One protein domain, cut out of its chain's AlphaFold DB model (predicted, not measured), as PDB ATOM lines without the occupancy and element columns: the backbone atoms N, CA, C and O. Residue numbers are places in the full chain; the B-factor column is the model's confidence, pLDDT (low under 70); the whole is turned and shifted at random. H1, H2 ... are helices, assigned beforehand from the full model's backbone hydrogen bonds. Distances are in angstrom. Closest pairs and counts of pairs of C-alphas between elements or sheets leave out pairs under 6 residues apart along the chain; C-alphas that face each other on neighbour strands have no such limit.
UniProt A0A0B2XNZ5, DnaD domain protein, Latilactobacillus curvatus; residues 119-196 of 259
ATOM      1  N   GLU A 119     261.589 524.534 500.625       68.62
ATOM      2  CA  GLU A 119     260.817 525.772 500.427       68.62
ATOM      3  C   GLU A 119     260.946 526.352 499.011       68.62
ATOM      4  O   GLU A 119     259.976 526.912 498.491       68.62
ATOM      5  N   GLY A 120     262.114 526.212 498.374       74.00
ATOM      6  CA  GLY A 120     262.352 526.703 497.014       74.00
ATOM      7  C   GLY A 120     261.503 525.952 495.991       74.00
ATOM      8  O   GLY A 120     260.853 526.565 495.145       74.00
ATOM      9  N   ARG A 121     261.402 524.629 496.158       79.62
ATOM     10  CA  ARG A 121     260.537 523.777 495.334       79.62
ATOM     11  C   ARG A 121     259.062 524.176 495.452       79.62
ATOM     12  O   ARG A 121     258.388 524.310 494.436       79.62
ATOM     13  N   ILE A 122     258.572 524.418 496.670       83.38
ATOM     14  CA  ILE A 122     257.173 524.819 496.910       83.38
ATOM     15  C   ILE A 122     256.874 526.178 496.264       83.38
ATOM     16  O   ILE A 122     255.783 526.403 495.740       83.38
ATOM     17  N   GLN A 123     257.840 527.096 496.271       82.50
ATOM     18  CA  GLN A 123     257.681 528.404 495.643       82.50
ATOM     19  C   GLN A 123     257.623 528.320 494.110       82.50
ATOM     20  O   GLN A 123     256.806 529.011 493.499       82.50
ATOM     21  N   GLU A 124     258.448 527.476 493.489       84.50
ATOM     22  CA  GLU A 124     258.399 527.215 492.044       84.50
ATOM     23  C   GLU A 124     257.077 526.554 491.638       84.50
ATOM     24  O   GLU A 124     256.409 527.006 490.704       84.50
ATOM     25  N   GLU A 125     256.655 525.538 492.392       86.06
ATOM     26  CA  GLU A 125     255.363 524.871 492.230       86.06
ATOM     27  C   GLU A 125     254.210 525.885 492.314       86.06
ATOM     28  O   GLU A 125     253.367 525.969 491.415       86.06
ATOM     29  N   PHE A 126     254.215 526.747 493.330       87.75
ATOM     30  CA  PHE A 126     253.223 527.807 493.475       87.75
ATOM     31  C   PHE A 126     253.235 528.797 492.301       87.75
ATOM     32  O   PHE A 126     252.171 529.179 491.813       87.75
ATOM     33  N   ALA A 127     254.409 529.202 491.808       87.75
ATOM     34  CA  ALA A 127     254.518 530.120 490.673       87.75
ATOM     35  C   ALA A 127     253.886 529.534 489.398       87.75
ATOM     36  O   ALA A 127     253.184 530.243 488.666       87.75
ATOM     37  N   ILE A 128     254.069 528.231 489.166       87.50
ATOM     38  CA  ILE A 128     253.432 527.507 488.061       87.50
ATOM     39  C   ILE A 128     251.907 527.510 488.232       87.50
ATOM     40  O   ILE A 128     251.184 527.879 487.302       87.50
ATOM     41  N   LEU A 129     251.405 527.155 489.420       86.81
ATOM     42  CA  LEU A 129     249.965 527.110 489.704       86.81
ATOM     43  C   LEU A 129     249.313 528.496 489.582       86.81
ATOM     44  O   LEU A 129     248.248 528.640 488.979       86.81
ATOM     45  N   TRP A 130     249.981 529.536 490.078       85.75
ATOM     46  CA  TRP A 130     249.545 530.923 489.932       85.75
ATOM     47  C   TRP A 130     249.457 531.336 488.460       85.75
ATOM     48  O   TRP A 130     248.476 531.946 488.029       85.75
ATOM     49  N   GLY A 131     250.457 530.951 487.662       84.12
ATOM     50  CA  GLY A 131     250.500 531.192 486.223       84.12
ATOM     51  C   GLY A 131     249.371 530.507 485.453       84.12
ATOM     52  O   GLY A 131     248.931 531.034 484.426       84.12
ATOM     53  N   MET A 132     248.862 529.381 485.957       82.88
ATOM     54  CA  MET A 132     247.722 528.692 485.367       82.88
ATOM     55  C   MET A 132     246.407 529.432 485.616       82.88
ATOM     56  O   MET A 132     245.516 529.319 484.784       82.88
ATOM     57  N   HIS A 133     246.247 530.205 486.686       80.81
ATOM     58  CA  HIS A 133     244.957 530.811 487.010       80.81
ATOM     59  C   HIS A 133     244.532 531.898 485.981       80.81
ATOM     60  O   HIS A 133     245.335 532.778 485.659       80.81
ATOM     61  N   PRO A 134     243.278 531.901 485.471       80.81
ATOM     62  CA  PRO A 134     242.829 532.834 484.421       80.81
ATOM     63  C   PRO A 134     242.832 534.313 484.846       80.81
ATOM     64  O   PRO A 134     243.050 535.196 484.023       80.81
ATOM     65  N   ARG A 135     242.631 534.597 486.139       80.12
ATOM     66  CA  ARG A 135     242.691 535.951 486.723       80.12
ATOM     67  C   ARG A 135     243.820 536.044 487.753       80.12
ATOM     68  O   ARG A 135     243.609 535.686 488.908       80.12
ATOM     69  N   LYS A 136     244.997 536.525 487.340       81.62
ATOM     70  CA  LYS A 136     246.242 536.615 488.143       81.62
ATOM     71  C   LYS A 136     246.319 537.904 488.966       81.62
ATOM     72  O   LYS A 136     247.243 538.696 488.824       81.62
ATOM     73  N   VAL A 137     245.292 538.154 489.764       75.19
ATOM     74  CA  VAL A 137     245.203 539.347 490.619       75.19
ATOM     75  C   VAL A 137     245.248 538.890 492.087       75.19
ATOM     76  O   VAL A 137     245.019 537.712 492.371       75.19
ATOM     77  N   GLY A 138     245.533 539.798 493.017       76.88
ATOM     78  CA  GLY A 138     245.441 539.560 494.461       76.88
ATOM     79  C   GLY A 138     246.769 539.257 495.151       76.88
ATOM     80  O   GLY A 138     247.826 539.225 494.523       76.88
ATOM     81  N   ASP A 139     246.686 539.046 496.464       80.06
ATOM     82  CA  ASP A 139     247.849 538.983 497.349       80.06
ATOM     83  C   ASP A 139     248.603 537.655 497.226       80.06
ATOM     84  O   ASP A 139     248.234 536.636 497.816       80.06
ATOM     85  N   GLN A 140     249.701 537.679 496.468       82.94
ATOM     86  CA  GLN A 140     250.559 536.514 496.239       82.94
ATOM     87  C   GLN A 140     251.205 535.999 497.536       82.94
ATOM     88  O   GLN A 140     251.377 534.795 497.699       82.94
ATOM     89  N   VAL A 141     251.532 536.902 498.470       81.12
ATOM     90  CA  VAL A 141     252.185 536.566 499.746       81.12
ATOM     91  C   VAL A 141     251.269 535.710 500.624       81.12
ATOM     92  O   VAL A 141     251.681 534.646 501.075       81.12
ATOM     93  N   ALA A 142     250.012 536.127 500.804       83.00
ATOM     94  CA  ALA A 142     249.033 535.390 501.606       83.00
ATOM     95  C   ALA A 142     248.658 534.043 500.966       83.00
ATOM     96  O   ALA A 142     248.511 533.033 501.657       83.00
ATOM     97  N   ALA A 143     248.540 534.012 499.636       84.44
ATOM     98  CA  ALA A 143     248.276 532.789 498.885       84.44
ATOM     99  C   ALA A 143     249.415 531.762 499.016       84.44
ATOM    100  O   ALA A 143     249.153 530.577 499.219       84.44
ATOM    101  N   LEU A 144     250.669 532.218 498.937       85.00
ATOM    102  CA  LEU A 144     251.851 531.374 499.084       85.00
ATOM    103  C   LEU A 144     252.029 530.884 500.526       85.00
ATOM    104  O   LEU A 144     252.388 529.726 500.710       85.00
ATOM    105  N   ASP A 145     251.748 531.712 501.533       85.06
ATOM    106  CA  ASP A 145     251.780 531.294 502.941       85.06
ATOM    107  C   ASP A 145     250.735 530.206 503.233       85.06
ATOM    108  O   ASP A 145     251.058 529.155 503.782       85.06
ATOM    109  N   THR A 146     249.498 530.397 502.757       84.69
ATOM    110  CA  THR A 146     248.423 529.397 502.889       84.69
ATOM    111  C   THR A 146     248.832 528.071 502.240       84.69
ATOM    112  O   THR A 146     248.800 527.028 502.886       84.69
ATOM    113  N   TYR A 147     249.308 528.125 500.990       83.56
ATOM    114  CA  TYR A 147     249.765 526.946 500.256       83.56
ATOM    115  C   TYR A 147     250.947 526.245 500.939       83.56
ATOM    116  O   TYR A 147     250.935 525.025 501.072       83.56
ATOM    117  N   LYS A 148     251.943 526.999 501.423       86.00
ATOM    118  CA  LYS A 148     253.068 526.446 502.190       86.00
ATOM    119  C   LYS A 148     252.576 525.698 503.424       86.00
ATOM    120  O   LYS A 148     252.991 524.564 503.626       86.00
ATOM    121  N   ASN A 149     251.681 526.295 504.208       84.12
ATOM    122  CA  ASN A 149     251.150 525.673 505.419       84.12
ATOM    123  C   ASN A 149     250.420 524.355 505.119       84.12
ATOM    124  O   ASN A 149     250.682 523.354 505.782       84.12
ATOM    125  N   ASP A 150     249.569 524.315 504.090       80.44
ATOM    126  CA  ASP A 150     248.801 523.108 503.764       80.44
ATOM    127  C   ASP A 150     249.662 522.000 503.102       80.44
ATOM    128  O   ASP A 150     249.441 520.810 503.333       80.44
ATOM    129  N   VAL A 151     250.697 522.364 502.327       81.44
ATOM    130  CA  VAL A 151     251.692 521.409 501.790       81.44
ATOM    131  C   VAL A 151     252.581 520.851 502.906       81.44
ATOM    132  O   VAL A 151     252.881 519.656 502.920       81.44
ATOM    133  N   LEU A 152     252.978 521.688 503.871       75.94
ATOM    134  CA  LEU A 152     253.757 521.274 505.042       75.94
ATOM    135  C   LEU A 152     252.952 520.365 505.981       75.94
ATOM    136  O   LEU A 152     253.521 519.430 506.546       75.94
ATOM    137  N   LEU A 153     251.635 520.574 506.089       74.81
ATOM    138  CA  LEU A 153     250.718 519.663 506.783       74.81
ATOM    139  C   LEU A 153     250.522 518.314 506.058       74.81
ATOM    140  O   LEU A 153     249.931 517.405 506.632       74.81
ATOM    141  N   LYS A 154     251.058 518.152 504.835       67.06
ATOM    142  CA  LYS A 154     250.896 516.983 503.944       67.06
ATOM    143  C   LYS A 154     249.450 516.669 503.547       67.06
ATOM    144  O   LYS A 154     249.186 515.575 503.047       67.06
ATOM    145  N   ASP A 155     248.536 517.620 503.691       65.31
ATOM    146  CA  ASP A 155     247.138 517.428 503.303       65.31
ATOM    147  C   ASP A 155     246.945 517.466 501.774       65.31
ATOM    148  O   ASP A 155     245.897 517.061 501.268       65.31
ATOM    149  N   ILE A 156     247.938 517.962 501.018       76.06
ATOM    150  CA  ILE A 156     247.789 518.314 499.599       76.06
ATOM    151  C   ILE A 156     249.046 517.975 498.788       76.06
ATOM    152  O   ILE A 156     250.170 518.263 499.203       76.06
ATOM    153  N   THR A 157     248.858 517.444 497.575       83.56
ATOM    154  CA  THR A 157     249.916 517.322 496.558       83.56
ATOM    155  C   THR A 157     249.772 518.361 495.444       83.56
ATOM    156  O   THR A 157     248.671 518.784 495.086       83.56
ATOM    157  N   PHE A 158     250.896 518.766 494.846       83.44
ATOM    158  CA  PHE A 158     250.930 519.696 493.710       83.44
ATOM    159  C   PHE A 158     249.988 519.280 492.567       83.44
ATOM    160  O   PHE A 158     249.230 520.104 492.047       83.44
ATOM    161  N   ASP A 159     249.979 517.989 492.225       85.44
ATOM    162  CA  ASP A 159     249.150 517.446 491.148       85.44
ATOM    163  C   ASP A 159     247.646 517.587 491.429       85.44
ATOM    164  O   ASP A 159     246.873 517.861 490.509       85.44
ATOM    165  N   GLN A 160     247.218 517.475 492.693       85.88
ATOM    166  CA  GLN A 160     245.819 517.693 493.076       85.88
ATOM    167  C   GLN A 160     245.396 519.143 492.831       85.88
ATOM    168  O   GLN A 160     244.344 519.389 492.234       85.88
ATOM    169  N   VAL A 161     246.219 520.109 493.248       85.69
ATOM    170  CA  VAL A 161     245.920 521.535 493.046       85.69
ATOM    171  C   VAL A 161     245.899 521.868 491.558       85.69
ATOM    172  O   VAL A 161     244.975 522.534 491.092       85.69
ATOM    173  N   LYS A 162     246.856 521.337 490.790       88.31
ATOM    174  CA  LYS A 162     246.901 521.490 489.333       88.31
ATOM    175  C   LYS A 162     245.626 520.964 488.663       88.31
ATOM    176  O   LYS A 162     244.994 521.700 487.904       88.31
ATOM    177  N   ALA A 163     245.200 519.743 488.991       87.56
ATOM    178  CA  ALA A 163     243.987 519.142 488.434       87.56
ATOM    179  C   ALA A 163     242.727 519.970 488.753       87.56
ATOM    180  O   ALA A 163     241.852 520.149 487.904       87.56
ATOM    181  N   LYS A 164     242.647 520.534 489.962       88.19
ATOM    182  CA  LYS A 164     241.533 521.398 490.380       88.19
ATOM    183  C   LYS A 164     241.512 522.731 489.634       88.19
ATOM    184  O   LYS A 164     240.432 523.192 489.270       88.19
ATOM    185  N   ILE A 165     242.672 523.324 489.345       88.12
ATOM    186  CA  ILE A 165     242.761 524.532 488.507       88.12
ATOM    187  C   ILE A 165     242.294 524.235 487.076       88.12
ATOM    188  O   ILE A 165     241.569 525.037 486.486       88.12
ATOM    189  N   GLU A 166     242.664 523.086 486.511       87.69
ATOM    190  CA  GLU A 166     242.201 522.668 485.181       87.69
ATOM    191  C   GLU A 166     240.683 522.435 485.142       87.69
ATOM    192  O   GLU A 166     240.014 522.886 484.210       87.69
ATOM    193  N   ALA A 167     240.113 521.801 486.172       85.88
ATOM    194  CA  ALA A 167     238.664 521.642 486.305       85.88
ATOM    195  C   ALA A 167     237.946 522.999 486.409       85.88
ATOM    196  O   ALA A 167     236.934 523.222 485.743       85.88
ATOM    197  N   TYR A 168     238.513 523.939 487.172       85.38
ATOM    198  CA  TYR A 168     237.973 525.289 487.305       85.38
ATOM    199  C   TYR A 168     237.975 526.055 485.974       85.38
ATOM    200  O   TYR A 168     236.986 526.701 485.625       85.38
ATOM    201  N   LYS A 169     239.045 525.937 485.177       85.56
ATOM    202  CA  LYS A 169     239.087 526.507 483.819       85.56
ATOM    203  C   LYS A 169     237.989 525.949 482.924       85.56
ATOM    204  O   LYS A 169     237.265 526.728 482.312       85.56
ATOM    205  N   LYS A 170     237.824 524.622 482.900       85.94
ATOM    206  CA  LYS A 170     236.755 523.968 482.126       85.94
ATOM    207  C   LYS A 170     235.374 524.472 482.541       85.94
ATOM    208  O   LYS A 170     234.530 524.716 481.689       85.94
ATOM    209  N   GLN A 171     235.147 524.684 483.837       82.81
ATOM    210  CA  GLN A 171     233.885 525.234 484.335       82.81
ATOM    211  C   GLN A 171     233.642 526.676 483.859       82.81
ATOM    212  O   GLN A 171     232.517 527.023 483.501       82.81
ATOM    213  N   ILE A 172     234.675 527.522 483.847       82.00
ATOM    214  CA  ILE A 172     234.583 528.898 483.332       82.00
ATOM    215  C   ILE A 172     234.222 528.892 481.844       82.00
ATOM    216  O   ILE A 172     233.351 529.656 481.427       82.00
ATOM    217  N   GLU A 173     234.867 528.021 481.065       82.12
ATOM    218  CA  GLU A 173     234.600 527.849 479.634       82.12
ATOM    219  C   GLU A 173     233.163 527.366 479.382       82.12
ATOM    220  O   GLU A 173     232.472 527.932 478.538       82.12
ATOM    221  N   LEU A 174     232.678 526.386 480.157       76.00
ATOM    222  CA  LEU A 174     231.314 525.854 480.043       76.00
ATOM    223  C   LEU A 174     230.234 526.876 480.416       76.00
ATOM    224  O   LEU A 174     229.205 526.959 479.749       76.00
ATOM    225  N   ASN A 175     230.452 527.647 481.483       72.56
ATOM    226  CA  ASN A 175     229.466 528.610 481.972       72.56
ATOM    227  C   ASN A 175     229.502 529.946 481.215       72.56
ATOM    228  O   ASN A 175     228.624 530.782 481.435       72.56
ATOM    229  N   GLY A 176     230.509 530.180 480.365       73.31
ATOM    230  CA  GLY A 176     230.666 531.438 479.631       73.31
ATOM    231  C   GLY A 176     230.697 532.659 480.556       73.31
ATOM    232  O   GLY A 176     230.165 533.717 480.217       73.31
ATOM    233  N   THR A 177     231.251 532.512 481.765       69.69
ATOM    234  CA  THR A 177     231.236 533.586 482.765       69.69
ATOM    235  C   THR A 177     232.120 534.740 482.310       69.69
ATOM    236  O   THR A 177     233.279 534.530 481.950       69.69
ATOM    237  N   GLN A 178     231.604 535.970 482.381       66.44
ATOM    238  CA  GLN A 178     232.418 537.157 482.116       66.44
ATOM    239  C   GLN A 178     233.595 537.214 483.094       66.44
ATOM    240  O   GLN A 178     233.465 536.863 484.271       66.44
ATOM    241  N   THR A 179     234.748 537.683 482.616       67.25
ATOM    242  CA  THR A 179     236.014 537.613 483.357       67.25
ATOM    243  C   THR A 179     235.953 538.297 484.719       67.25
ATOM    244  O   THR A 179     236.719 537.928 485.606       67.25
ATOM    245  N   THR A 180     235.063 539.278 484.901       68.56
ATOM    246  CA  THR A 180     234.790 540.028 486.142       68.56
ATOM    247  C   THR A 180     234.243 539.177 487.281       68.56
ATOM    248  O   THR A 180     234.542 539.472 488.434       68.56
ATOM    249  N   TYR A 181     233.496 538.116 486.972       74.62
ATOM    250  CA  TYR A 181     232.885 537.225 487.964       74.62
ATOM    251  C   TYR A 181     233.750 535.997 488.281       74.62
ATOM    252  O   TYR A 181     233.411 535.209 489.163       74.62
ATOM    253  N   ILE A 182     234.879 535.835 487.585       79.88
ATOM    254  CA  ILE A 182     235.872 534.804 487.891       79.88
ATOM    255  C   ILE A 182     236.548 535.169 489.213       79.88
ATOM    256  O   ILE A 182     237.003 536.305 489.389       79.88
ATOM    257  N   LYS A 183     236.650 534.205 490.136       82.62
ATOM    258  CA  LYS A 183     237.372 534.409 491.396       82.62
ATOM    259  C   LYS A 183     238.814 534.801 491.092       82.62
ATOM    260  O   LYS A 183     239.440 534.289 490.177       82.62
ATOM    261  N   THR A 184     239.349 535.741 491.844       86.00
ATOM    262  CA  THR A 184     240.740 536.174 491.712       86.00
ATOM    263  C   THR A 184     241.699 535.081 492.211       86.00
ATOM    264  O   THR A 184     241.365 534.416 493.188       86.00
ATOM    265  N   ALA A 185     242.881 534.915 491.597       83.69
ATOM    266  CA  ALA A 185     243.865 533.894 491.985       83.69
ATOM    267  C   ALA A 185     244.184 533.936 493.485       83.69
ATOM    268  O   ALA A 185     244.035 532.923 494.158       83.69
ATOM    269  N   GLY A 186     244.506 535.115 494.035       83.00
ATOM    270  CA  GLY A 186     244.766 535.263 495.473       83.00
ATOM    271  C   GLY A 186     243.636 534.693 496.329       83.00
ATOM    272  O   GLY A 186     243.876 533.852 497.186       83.00
ATOM    273  N   LYS A 187     242.389 535.052 495.998       85.56
ATOM    274  CA  LYS A 187     241.196 534.590 496.715       85.56
ATOM    275  C   LYS A 187     240.972 533.082 496.579       85.56
ATOM    276  O   LYS A 187     240.568 532.433 497.535       85.56
ATOM    277  N   TRP A 188     241.244 532.529 495.398       85.81
ATOM    278  CA  TRP A 188     241.140 531.096 495.130       85.81
ATOM    279  C   TRP A 188     242.100 530.293 496.019       85.81
ATOM    280  O   TRP A 188     241.689 529.302 496.623       85.81
ATOM    281  N   PHE A 189     243.346 530.757 496.159       85.56
ATOM    282  CA  PHE A 189     244.332 530.101 497.015       85.56
ATOM    283  C   PHE A 189     244.064 530.324 498.513       85.56
ATOM    284  O   PHE A 189     244.119 529.374 499.285       85.56
ATOM    285  N   THR A 190     243.708 531.536 498.947       82.38
ATOM    286  CA  THR A 190     243.434 531.805 500.373       82.38
ATOM    287  C   THR A 190     242.179 531.093 500.882       82.38
ATOM    288  O   THR A 190     242.143 530.638 502.020       82.38
ATOM    289  N   GLU A 191     241.140 530.966 500.046       81.81
ATOM    290  CA  GLU A 191     239.900 530.245 500.387       81.81
ATOM    291  C   GLU A 191     240.037 528.719 500.227       81.81
ATOM    292  O   GLU A 191     239.035 528.012 500.302       81.81
ATOM    293  N   ARG A 192     241.248 528.195 499.974       82.25
ATOM    294  CA  ARG A 192     241.503 526.762 499.756       82.25
ATOM    295  C   ARG A 192     240.578 526.150 498.705       82.25
ATOM    296  O   ARG A 192     240.098 525.026 498.841       82.25
ATOM    297  N   CYS A 193     240.311 526.889 497.627       77.50
ATOM    298  CA  CYS A 193     239.326 526.496 496.618       77.50
ATOM    299  C   CYS A 193     239.712 525.217 495.849       77.50
ATOM    300  O   CYS A 193     238.888 524.689 495.105       77.50
ATOM    301  N   TRP A 194     240.919 524.677 496.021       80.00
ATOM    302  CA  TRP A 194     241.270 523.328 495.562       80.00
ATOM    303  C   TRP A 194     240.457 522.224 496.267       80.00
ATOM    304  O   TRP A 194     240.264 521.158 495.688       80.00
ATOM    305  N   ASN A 195     239.909 522.480 497.460       78.56
ATOM    306  CA  ASN A 195     239.007 521.554 498.154       78.56
ATOM    307  C   ASN A 195     237.584 521.555 497.574       78.56
ATOM    308  O   ASN A 195     236.805 520.652 497.869       78.56
ATOM    309  N   ASN A 196     237.235 522.526 496.725       78.62
ATOM    310  CA  ASN A 196     235.907 522.582 496.125       78.62
ATOM    311  C   ASN A 196     235.740 521.497 495.051       78.62
ATOM    312  O   ASN A 196     236.663 521.166 494.296       78.62
TER     313      ASN A 196
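AT A GLANCE: This is residues 119 to 196 of the 259 residues of the protein "DnaD domain protein" of Latilactobacillus curvatus (UniProt A0A0B2XNZ5). Two helices, H1 and H3, run nearly parallel and the same way but staggered, so that H3 reaches on past the end of H1 and the pair makes the long axis; H2 crosses H1 near the middle of both, and the short H4 packs on H2. Residues 173 to 178, of which 173 to 175 belong to H3, stick out at one end, and after H4 residues 191 to 196 run back toward H3. The printed part has 78 residues with four named helices in the order H1, H2, H3, H4 and no named strand; the class is all helix. The whole is compact, with a radius of gyration of the C-alphas of 12.1 A, and elongated, with spans of 37 by 22 by 18 A.

IN THESE COORDINATES: Find C-alpha 119 at (260.817, 525.772, 500.427); from there H1 runs through residues 119 to 132, 20.2 A from first to last C-alpha. Next look at residues 140 to 152 for H2, 17.9 A long. H3 takes residues 158 to 175; start at C-alpha 158, (250.930, 519.696, 493.710), and go 26.0 A to C-alpha 175. H4 is residues 185 to 190, 8.7 A long, and ends with C-alpha 190 at (243.434, 531.805, 500.373).

HOW THE PARTS SIT: Begin at H1, which touches H2 at a steep tilt of 58 degrees, opposite ways; look for their closest C-alphas, those of Phe 126 and Leu 144, 6.8 A apart. H2 touches H1 with residues 144 to 148 alone. H1 also touches H3, at a shallow tilt of 12 degrees, the same way, with the C-alphas of Leu 129 and Lys 162 closest at 6.4 A. Here H3 takes part with residues 158 to 165 alone. H2 and H3 are only just apart, their closest C-alphas 8.3 A from each other. Move on to H4, which touches H2 at a steep tilt of 44 degrees, the same way; the closest C-alphas are those of Ala 143 and Phe 189, 5.1 A apart. H4 and H1 are close but not clearly touching, with the C-alphas of Trp 130 and Ala 185 at 6.7 A, and H3 and H4 are apart. The helix packing is mostly crossed, but only just: of 3 touching pairs, 1 is at a shallow tilt. In H1, H2, H3 and H4 every O i to N i+4 pair is within hydrogen-bond range.

THE WHOLE: Look for the two C-alphas farthest apart at Glu 119 and Gly 176, 37.1 A from each other. The printed part has no cut. The link from H2 to H3 is tight, and those from H1 to H2 and from H3 to H4 are short. The mean pLDDT of the printed part is 81.2; look for values under 70 at residue 119, residues 154 to 155 and residues 177 to 180.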